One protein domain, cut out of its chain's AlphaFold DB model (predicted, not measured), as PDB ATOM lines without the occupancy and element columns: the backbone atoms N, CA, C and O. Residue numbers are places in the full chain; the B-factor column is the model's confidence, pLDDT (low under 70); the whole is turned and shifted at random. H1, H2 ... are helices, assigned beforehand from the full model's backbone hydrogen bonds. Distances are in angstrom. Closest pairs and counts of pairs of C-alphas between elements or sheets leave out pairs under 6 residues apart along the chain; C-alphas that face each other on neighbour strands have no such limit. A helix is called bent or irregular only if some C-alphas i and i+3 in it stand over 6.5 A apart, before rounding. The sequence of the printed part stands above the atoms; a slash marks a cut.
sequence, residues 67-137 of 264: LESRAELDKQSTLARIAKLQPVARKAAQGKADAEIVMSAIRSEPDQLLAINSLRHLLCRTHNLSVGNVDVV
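What this domain is: This is residues 67 to 137 of the 264 residues of an uncharacterized protein of Rhodoferax fermentans (UniProt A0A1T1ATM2). One long, kinked helix, H1, makes the longest axis; beyond the kink the chain folds back as H2, a helical hairpin with H1, and H3 crosses H1 at residues 81 to 93, while residues 67 to 77 stick out as an arm. The 71 printed residues, with H1, H2 and H3 in that order and no named strand, are all helix in class. The whole is compact, radius of gyration of the C-alphas 12.6 A, spanning 40 by 27 by 15 A.

How they stand to each other: Start at H1, residues 67 to 93: it has a kink of 40 degrees near residue 87 and is only just irregular, C-alphas 84 and 87 being 6.7 A apart. Its residues 84 to 88 alone touch H2, residues 99 to 107, opposite ways at a shallow tilt of 10 degrees; the closest C-alphas, Val 88 and Val 102, are 6.7 A apart. H3, residues 112 to 124, touches H1 at a steep tilt of 58 degrees, closest at C-alphas Ala 89 and Leu 123, 5.9 A. H2 and H3 touch only at the corner, only just, with 3 pairs within 8 A. Every O i to N i+4 pair is within hydrogen-bond range in H2 and H3, and 21 of 23 in H1.

Where its parts are: Find C-alpha 67 at (-47.927, -14.268, 50.760); H1 runs 36.3 A from there. H2 measures 12.1 A, and H3 runs 18.1 A to C-alpha 124 at (-36.652, -36.768, 33.037).

The domain as a whole: The C-alphas of Leu 67 and Gly 95 are farthest apart, 40.8 A. The printed part has no cut, and both links are tight. Residues 125 to 137 hold no named element; there 130 to 131 pair antiparallel with 134 to 135. Model pLDDT is under 70 at residues 67 to 72, 74 to 75 and 125 to 137.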
ATOM      1  N   LEU A  67     -48.884 -13.258  51.230       57.38
ATOM      2  CA  LEU A  67     -47.927 -14.268  50.760       57.38
ATOM      3  C   LEU A  67     -48.605 -15.613  50.443       57.38
ATOM      4  O   LEU A  67     -48.204 -16.282  49.495       57.38
ATOM      5  N   GLU A  68     -49.644 -15.987  51.197       59.88
ATOM      6  CA  GLU A  68     -50.386 -17.236  50.989       59.88
ATOM      7  C   GLU A  68     -51.230 -17.203  49.715       59.88
ATOM      8  O   GLU A  68     -51.133 -18.135  48.919       59.88
ATOM      9  N   SER A  69     -51.987 -16.130  49.440       63.41
ATOM     10  CA  SER A  69     -52.717 -16.052  48.169       63.41
ATOM     11  C   SER A  69     -51.780 -15.952  46.970       63.41
ATOM     12  O   SER A  69     -52.107 -16.496  45.916       63.41
ATOM     13  N   ARG A  70     -50.631 -15.271  47.084       63.78
ATOM     14  CA  ARG A  70     -49.645 -15.200  45.988       63.78
ATOM     15  C   ARG A  70     -49.040 -16.563  45.695       63.78
ATOM     16  O   ARG A  70     -48.960 -16.967  44.542       63.78
ATOM     17  N   ALA A  71     -48.678 -17.286  46.742       62.28
ATOM     18  CA  ALA A  71     -48.192 -18.645  46.624       62.28
ATOM     19  C   ALA A  71     -49.217 -19.614  46.044       62.28
ATOM     20  O   ALA A  71     -48.870 -20.461  45.223       62.28
ATOM     21  N   GLU A  72     -50.477 -19.501  46.459       66.88
ATOM     22  CA  GLU A  72     -51.552 -20.330  45.926       66.88
ATOM     23  C   GLU A  72     -51.808 -19.996  44.449       66.88
ATOM     24  O   GLU A  72     -52.021 -20.899  43.643       66.88
ATOM     25  N   LEU A  73     -51.684 -18.726  44.051       70.62
ATOM     26  CA  LEU A  73     -51.757 -18.302  42.651       70.62
ATOM     27  C   LEU A  73     -50.580 -18.856  41.829       70.62
ATOM     28  O   LEU A  73     -50.792 -19.397  40.742       70.62
ATOM     29  N   ASP A  74     -49.356 -18.806  42.357       66.06
ATOM     30  CA  ASP A  74     -48.166 -19.387  41.720       66.06
ATOM     31  C   ASP A  74     -48.269 -20.914  41.602       66.06
ATOM     32  O   ASP A  74     -47.927 -21.495  40.562       66.06
ATOM     33  N   LYS A  75     -48.806 -21.577  42.631       68.12
ATOM     34  CA  LYS A  75     -49.115 -23.009  42.630       68.12
ATOM     35  C   LYS A  75     -50.146 -23.324  41.554       68.12
ATOM     36  O   LYS A  75     -49.880 -24.171  40.708       68.12
ATOM     37  N   GLN A  76     -51.274 -22.620  41.510       72.56
ATOM     38  CA  GLN A  76     -52.306 -22.814  40.487       72.56
ATOM     39  C   GLN A  76     -51.773 -22.571  39.072       72.56
ATOM     40  O   GLN A  76     -52.036 -23.372  38.176       72.56
ATOM     41  N   SER A  77     -50.965 -21.528  38.880       74.56
ATOM     42  CA  SER A  77     -50.278 -21.233  37.618       74.56
ATOM     43  C   SER A  77     -49.353 -22.380  37.202       74.56
ATOM     44  O   SER A  77     -49.385 -22.843  36.058       74.56
ATOM     45  N   THR A  78     -48.586 -22.919  38.150       72.19
ATOM     46  CA  THR A  78     -47.690 -24.057  37.920       72.19
ATOM     47  C   THR A  78     -48.466 -25.332  37.592       72.19
ATOM     48  O   THR A  78     -48.139 -26.009  36.619       72.19
ATOM     49  N   LEU A  79     -49.532 -25.647  38.337       74.50
ATOM     50  CA  LEU A  79     -50.386 -26.810  38.079       74.50
ATOM     51  C   LEU A  79     -51.077 -26.699  36.713       74.50
ATOM     52  O   LEU A  79     -51.107 -27.674  35.963       74.50
ATOM     53  N   ALA A  80     -51.575 -25.514  36.349       78.31
ATOM     54  CA  ALA A  80     -52.177 -25.260  35.043       78.31
ATOM     55  C   ALA A  80     -51.164 -25.449  33.904       78.31
ATOM     56  O   ALA A  80     -51.474 -26.089  32.895       78.31
ATOM     57  N   ARG A  81     -49.932 -24.957  34.077       81.25
ATOM     58  CA  ARG A  81     -48.835 -25.163  33.122       81.25
ATOM     59  C   ARG A  81     -48.485 -26.641  32.980       81.25
ATOM     60  O   ARG A  81     -48.384 -27.143  31.862       81.25
ATOM     61  N   ILE A  82     -48.337 -27.354  34.097       80.00
ATOM     62  CA  ILE A  82     -48.065 -28.796  34.099       80.00
ATOM     63  C   ILE A  82     -49.186 -29.535  33.371       80.00
ATOM     64  O   ILE A  82     -48.890 -30.329  32.484       80.00
ATOM     65  N   ALA A  83     -50.452 -29.233  33.661       79.38
ATOM     66  CA  ALA A  83     -51.598 -29.870  33.014       79.38
ATOM     67  C   ALA A  83     -51.588 -29.690  31.485       79.38
ATOM     68  O   ALA A  83     -51.903 -30.628  30.751       79.38
ATOM     69  N   LYS A  84     -51.172 -28.519  30.986       83.88
ATOM     70  CA  LYS A  84     -51.021 -28.260  29.545       83.88
ATOM     71  C   LYS A  84     -49.825 -28.979  28.918       83.88
ATOM     72  O   LYS A  84     -49.928 -29.456  27.789       83.88
ATOM     73  N   LEU A  85     -48.693 -29.067  29.621       85.25
ATOM     74  CA  LEU A  85     -47.460 -29.680  29.107       85.25
ATOM     75  C   LEU A  85     -47.434 -31.208  29.258       85.25
ATOM     76  O   LEU A  85     -46.769 -31.893  28.480       85.25
ATOM     77  N   GLN A  86     -48.188 -31.771  30.202       84.25
ATOM     78  CA  GLN A  86     -48.287 -33.210  30.446       84.25
ATOM     79  C   GLN A  86     -48.693 -34.036  29.209       84.25
ATOM     80  O   GLN A  86     -48.042 -35.054  28.959       84.25
ATOM     81  N   PRO A  87     -49.699 -33.663  28.386       85.19
ATOM     82  CA  PRO A  87     -50.009 -34.415  27.167       85.19
ATOM     83  C   PRO A  87     -48.852 -34.406  26.159       85.19
ATOM     84  O   PRO A  87     -48.630 -35.410  25.482       85.19
ATOM     85  N   VAL A  88     -48.088 -33.314  26.081       87.19
ATOM     86  CA  VAL A  88     -46.900 -33.219  25.217       87.19
ATOM     87  C   VAL A  88     -45.785 -34.108  25.756       87.19
ATOM     88  O   VAL A  88     -45.224 -34.892  24.997       87.19
ATOM     89  N   ALA A  89     -45.536 -34.076  27.068       84.69
ATOM     90  CA  ALA A  89     -44.568 -34.948  27.726       84.69
ATOM     91  C   ALA A  89     -44.899 -36.437  27.517       84.69
ATOM     92  O   ALA A  89     -44.020 -37.228  27.187       84.69
ATOM     93  N   ARG A  90     -46.178 -36.822  27.618       83.62
ATOM     94  CA  ARG A  90     -46.633 -38.198  27.352       83.62
ATOM     95  C   ARG A  90     -46.416 -38.609  25.896       83.62
ATOM     96  O   ARG A  90     -45.943 -39.714  25.649       83.62
ATOM     97  N   LYS A  91     -46.730 -37.737  24.930       84.12
ATOM     98  CA  LYS A  91     -46.459 -38.000  23.503       84.12
ATOM     99  C   LYS A  91     -44.961 -38.133  23.228       84.12
ATOM    100  O   LYS A  91     -44.560 -39.025  22.487       84.12
ATOM    101  N   ALA A  92     -44.151 -37.285  23.851       84.56
ATOM    102  CA  ALA A  92     -42.696 -37.304  23.750       84.56
ATOM    103  C   ALA A  92     -42.092 -38.585  24.335       84.56
ATOM    104  O   ALA A  92     -41.290 -39.231  23.668       84.56
ATOM    105  N   ALA A  93     -42.546 -39.022  25.511       80.06
ATOM    106  CA  ALA A  93     -42.135 -40.295  26.108       80.06
ATOM    107  C   ALA A  93     -42.494 -41.512  25.232       80.06
ATOM    108  O   ALA A  93     -41.814 -42.531  25.274       80.06
ATOM    109  N   GLN A  94     -43.541 -41.404  24.407       81.31
ATOM    110  CA  GLN A  94     -43.933 -42.423  23.424       81.31
ATOM    111  C   GLN A  94     -43.200 -42.299  22.076       81.31
ATOM    112  O   GLN A  94     -43.519 -43.048  21.154       81.31
ATOM    113  N   GLY A  95     -42.276 -41.343  21.923       78.25
ATOM    114  CA  GLY A  95     -41.564 -41.083  20.668       78.25
ATOM    115  C   GLY A  95     -42.435 -40.486  19.555       78.25
ATOM    116  O   GLY A  95     -42.086 -40.596  18.388       78.25
ATOM    117  N   LYS A  96     -43.583 -39.887  19.897       83.25
ATOM    118  CA  LYS A  96     -44.567 -39.326  18.949       83.25
ATOM    119  C   LYS A  96     -44.638 -37.796  18.973       83.25
ATOM    120  O   LYS A  96     -45.609 -37.225  18.478       83.25
ATOM    121  N   ALA A  97     -43.700 -37.133  19.645       85.38
ATOM    122  CA  ALA A  97     -43.648 -35.677  19.682       85.38
ATOM    123  C   ALA A  97     -42.516 -35.170  18.796       85.38
ATOM    124  O   ALA A  97     -41.346 -35.432  19.072       85.38
ATOM    125  N   ASP A  98     -42.891 -34.398  17.785       89.81
ATOM    126  CA  ASP A  98     -41.952 -33.684  16.929       89.81
ATOM    127  C   ASP A  98     -41.595 -32.321  17.538       89.81
ATOM    128  O   ASP A  98     -42.302 -31.789  18.409       89.81
ATOM    129  N   ALA A  99     -40.504 -31.728  17.057       88.94
ATOM    130  CA  ALA A  99     -40.014 -30.431  17.520       88.94
ATOM    131  C   ALA A  99     -41.076 -29.315  17.442       88.94
ATOM    132  O   ALA A  99     -41.155 -28.468  18.331       88.94
ATOM    133  N   GLU A 100     -41.924 -29.334  16.418       91.00
ATOM    134  CA  GLU A 100     -43.000 -28.371  16.178       91.00
ATOM    135  C   GLU A 100     -44.068 -28.413  17.279       91.00
ATOM    136  O   GLU A 100     -44.511 -27.376  17.778       91.00
ATOM    137  N   ILE A 101     -44.458 -29.617  17.706       89.44
ATOM    138  CA  ILE A 101     -45.450 -29.819  18.773       89.44
ATOM    139  C   ILE A 101     -44.882 -29.328  20.106       89.44
ATOM    140  O   ILE A 101     -45.573 -28.676  20.886       89.44
ATOM    141  N   VAL A 102     -43.607 -29.616  20.357       89.62
ATOM    142  CA  VAL A 102     -42.922 -29.209  21.587       89.62
ATOM    143  C   VAL A 102     -42.766 -27.692  21.654       89.62
ATOM    144  O   VAL A 102     -43.141 -27.073  22.650       89.62
ATOM    145  N   MET A 103     -42.263 -27.068  20.587       90.00
ATOM    146  CA  MET A 103     -42.034 -25.625  20.558       90.00
ATOM    147  C   MET A 103     -43.339 -24.832  20.568       90.00
ATOM    148  O   MET A 103     -43.413 -23.828  21.272       90.00
ATOM    149  N   SER A 104     -44.385 -25.274  19.864       89.69
ATOM    150  CA  SER A 104     -45.702 -24.620  19.923       89.69
ATOM    151  C   SER A 104     -46.313 -24.657  21.329       89.69
ATOM    152  O   SER A 104     -46.843 -23.646  21.789       89.69
ATOM    153  N   ALA A 105     -46.166 -25.770  22.053       88.06
ATOM    154  CA  ALA A 105     -46.629 -25.888  23.433       88.06
ATOM    155  C   ALA A 105     -45.823 -25.027  24.418       88.06
ATOM    156  O   ALA A 105     -46.399 -24.442  25.326       88.06
ATOM    157  N   ILE A 106     -44.507 -24.899  24.229       88.56
ATOM    158  CA  ILE A 106     -43.672 -23.994  25.038       88.56
ATOM    159  C   ILE A 106     -44.057 -22.529  24.792       88.56
ATOM    160  O   ILE A 106     -44.027 -21.715  25.710       88.56
ATOM    161  N   ARG A 107     -44.412 -22.178  23.555       86.50
ATOM    162  CA  ARG A 107     -44.729 -20.800  23.151       86.50
ATOM    163  C   ARG A 107     -46.091 -20.307  23.603       86.50
ATOM    164  O   ARG A 107     -46.267 -19.098  23.698       86.50
ATOM    165  N   SER A 108     -47.045 -21.209  23.820       86.81
ATOM    166  CA  SER A 108     -48.368 -20.833  24.323       86.81
ATOM    167  C   SER A 108     -48.327 -20.379  25.786       86.81
ATOM    168  O   SER A 108     -49.281 -19.770  26.267       86.81
ATOM    169  N   GLU A 109     -47.217 -20.639  26.482       85.56
ATOM    170  CA  GLU A 109     -46.980 -20.199  27.849       85.56
ATOM    171  C   GLU A 109     -46.289 -18.821  27.892       85.56
ATOM    172  O   GLU A 109     -45.384 -18.549  27.095       85.56
ATOM    173  N   PRO A 110     -46.675 -17.945  28.841       82.19
ATOM    174  CA  PRO A 110     -46.119 -16.596  28.953       82.19
ATOM    175  C   PRO A 110     -44.633 -16.610  29.336       82.19
ATOM    176  O   PRO A 110     -43.860 -15.800  28.828       82.19
ATOM    177  N   ASP A 111     -44.224 -17.560  30.185       83.81
ATOM    178  CA  ASP A 111     -42.823 -17.793  30.531       83.81
ATOM    179  C   ASP A 111     -42.312 -19.079  29.872       83.81
ATOM    180  O   ASP A 111     -42.527 -20.202  30.343       83.81
ATOM    181  N   GLN A 112     -41.603 -18.893  28.760       85.38
ATOM    182  CA  GLN A 112     -41.062 -19.983  27.953       85.38
ATOM    183  C   GLN A 112     -39.933 -20.738  28.663       85.38
ATOM    184  O   GLN A 112     -39.788 -21.941  28.454       85.38
ATOM    185  N   LEU A 113     -39.131 -20.072  29.503       83.19
ATOM    186  CA  LEU A 113     -38.035 -20.731  30.220       83.19
ATOM    187  C   LEU A 113     -38.587 -21.648  31.311       83.19
ATOM    188  O   LEU A 113     -38.163 -22.801  31.422       83.19
ATOM    189  N   LEU A 114     -39.585 -21.179  32.061       80.12
ATOM    190  CA  LEU A 114     -40.276 -22.012  33.042       80.12
ATOM    191  C   LEU A 114     -41.028 -23.175  32.385       80.12
ATOM    192  O   LEU A 114     -41.021 -24.282  32.930       80.12
ATOM    193  N   ALA A 115     -41.634 -22.964  31.214       84.00
ATOM    194  CA  ALA A 115     -42.268 -24.031  30.439       84.00
ATOM    195  C   ALA A 115     -41.258 -25.087  29.965       84.00
ATOM    196  O   ALA A 115     -41.507 -26.283  30.123       84.00
ATOM    197  N   ILE A 116     -40.088 -24.668  29.468       84.12
ATOM    198  CA  ILE A 116     -38.991 -25.572  29.091       84.12
ATOM    199  C   ILE A 116     -38.543 -26.403  30.288       84.12
ATOM    200  O   ILE A 116     -38.448 -27.624  30.179       84.12
ATOM    201  N   ASN A 117     -38.292 -25.769  31.434       80.94
ATOM    202  CA  ASN A 117     -37.841 -26.484  32.623       80.94
ATOM    203  C   ASN A 117     -38.915 -27.453  33.125       80.94
ATOM    204  O   ASN A 117     -38.609 -28.619  33.361       80.94
ATOM    205  N   SER A 118     -40.178 -27.027  33.167       82.06
ATOM    206  CA  SER A 118     -41.309 -27.887  33.540       82.06
ATOM    207  C   SER A 118     -41.411 -29.115  32.626       82.06
ATOM    208  O   SER A 118     -41.521 -30.240  33.112       82.06
ATOM    209  N   LEU A 119     -41.303 -28.932  31.306       83.25
ATOM    210  CA  LEU A 119     -41.332 -30.035  30.344       83.25
ATOM    211  C   LEU A 119     -40.128 -30.974  30.501       83.25
ATOM    212  O   LEU A 119     -40.296 -32.191  30.452       83.25
ATOM    213  N   ARG A 120     -38.926 -30.432  30.734       82.25
ATOM    214  CA  ARG A 120     -37.736 -31.235  31.043       82.25
ATOM    215  C   ARG A 120     -37.977 -32.081  32.290       82.25
ATOM    216  O   ARG A 120     -37.825 -33.291  32.218       82.25
ATOM    217  N   HIS A 121     -38.449 -31.502  33.393       77.12
ATOM    218  CA  HIS A 121     -38.749 -32.275  34.603       77.12
ATOM    219  C   HIS A 121     -39.769 -33.395  34.358       77.12
ATOM    220  O   HIS A 121     -39.570 -34.504  34.847       77.12
ATOM    221  N   LEU A 122     -40.818 -33.145  33.566       78.31
ATOM    222  CA  LEU A 122     -41.811 -34.169  33.222       78.31
ATOM    223  C   LEU A 122     -41.220 -35.335  32.415       78.31
ATOM    224  O   LEU A 122     -41.648 -36.471  32.593       78.31
ATOM    225  N   LEU A 123     -40.245 -35.074  31.546       77.81
ATOM    226  CA  LEU A 123     -39.608 -36.093  30.704       77.81
ATOM    227  C   LEU A 123     -38.496 -36.864  31.416       77.81
ATOM    228  O   LEU A 123     -38.231 -38.014  31.085       77.81
ATOM    229  N   CYS A 124     -37.837 -36.227  32.379       71.62
ATOM    230  CA  CYS A 124     -36.652 -36.768  33.037       71.62
ATOM    231  C   CYS A 124     -36.970 -37.556  34.317       71.62
ATOM    232  O   CYS A 124     -36.071 -38.153  34.908       71.62
ATOM    233  N   ARG A 125     -38.230 -37.576  34.767       62.56
ATOM    234  CA  ARG A 125     -38.654 -38.348  35.940       62.56
ATOM    235  C   ARG A 125     -38.746 -39.838  35.624       62.56
ATOM    236  O   ARG A 125     -39.680 -40.297  34.980       62.56
ATOM    237  N   THR A 126     -37.808 -40.599  36.177       45.78
ATOM    238  CA  THR A 126     -37.854 -42.067  36.274       45.78
ATOM    239  C   THR A 126     -38.761 -42.567  37.405       45.78
ATOM    240  O   THR A 126     -39.037 -43.765  37.481       45.78
ATOM    241  N   HIS A 127     -39.269 -41.681  38.270       39.31
ATOM    242  CA  HIS A 127     -40.129 -42.051  39.395       39.31
ATOM    243  C   HIS A 127     -41.415 -41.219  39.437       39.31
ATOM    244  O   HIS A 127     -41.403 -40.012  39.682       39.31
ATOM    245  N   ASN A 128     -42.533 -41.908  39.201       36.41
ATOM    246  CA  ASN A 128     -43.885 -41.406  39.405       36.41
ATOM    247  C   ASN A 128     -44.135 -41.249  40.910       36.41
ATOM    248  O   ASN A 128     -44.397 -42.232  41.598       36.41
ATOM    249  N   LEU A 129     -44.088 -40.022  41.418       36.69
ATOM    250  CA  LEU A 129     -44.746 -39.676  42.675       36.69
ATOM    251  C   LEU A 129     -45.993 -38.866  42.330       36.69
ATOM    252  O   LEU A 129     -45.953 -37.640  42.241       36.69
ATOM    253  N   SER A 130     -47.096 -39.581  42.101       34.66
ATOM    254  CA  SER A 130     -48.417 -38.973  41.974       34.66
ATOM    255  C   SER A 130     -48.968 -38.713  43.375       34.66
ATOM    256  O   SER A 130     -49.269 -39.659  44.107       34.66
ATOM    257  N   VAL A 131     -49.144 -37.450  43.749       33.22
ATOM    258  CA  VAL A 131     -49.940 -37.082  44.925       33.22
ATOM    259  C   VAL A 131     -51.158 -36.324  44.414       33.22
ATOM    260  O   VAL A 131     -51.066 -35.155  44.080       33.22
ATOM    261  N   GLY A 132     -52.295 -37.022  44.317       36.59
ATOM    262  CA  GLY A 132     -53.595 -36.435  43.974       36.59
ATOM    263  C   GLY A 132     -53.659 -35.792  42.585       36.59
ATOM    264  O   GLY A 132     -53.613 -34.579  42.480       36.59
ATOM    265  N   ASN A 133     -53.810 -36.598  41.527       40.69
ATOM    266  CA  ASN A 133     -54.050 -36.195  40.124       40.69
ATOM    267  C   ASN A 133     -53.114 -35.144  39.490       40.69
ATOM    268  O   ASN A 133     -53.249 -34.887  38.293       40.69
ATOM    269  N   VAL A 134     -52.149 -34.586  40.220       37.94
ATOM    270  CA  VAL A 134     -51.142 -33.668  39.701       37.94
ATOM    271  C   VAL A 134     -49.777 -34.069  40.244       37.94
ATOM    272  O   VAL A 134     -49.582 -34.227  41.448       37.94
ATOM    273  N   ASP A 135     -48.831 -34.284  39.337       41.12
ATOM    274  CA  ASP A 135     -47.470 -34.666  39.693       41.12
ATOM    275  C   ASP A 135     -46.761 -33.459  40.332       41.12
ATOM    276  O   ASP A 135     -46.512 -32.448  39.674       41.12
ATOM    277  N   VAL A 136     -46.441 -33.553  41.627       39.41
ATOM    278  CA  VAL A 136     -45.718 -32.507  42.371       39.41
ATOM    279  C   VAL A 136     -44.264 -32.486  41.908       39.41
ATOM    280  O   VAL A 136     -43.565 -33.496  42.020       39.41
ATOM    281  N   VAL A 137     -43.801 -31.349  41.380       41.47
ATOM    282  CA  VAL A 137     -42.429 -31.146  40.884       41.47
ATOM    283  C   VAL A 137     -41.463 -30.940  42.061       41.47
ATOM    284  O   VAL A 137     -41.189 -29.824  42.468       41.47
TER     285      VAL A 137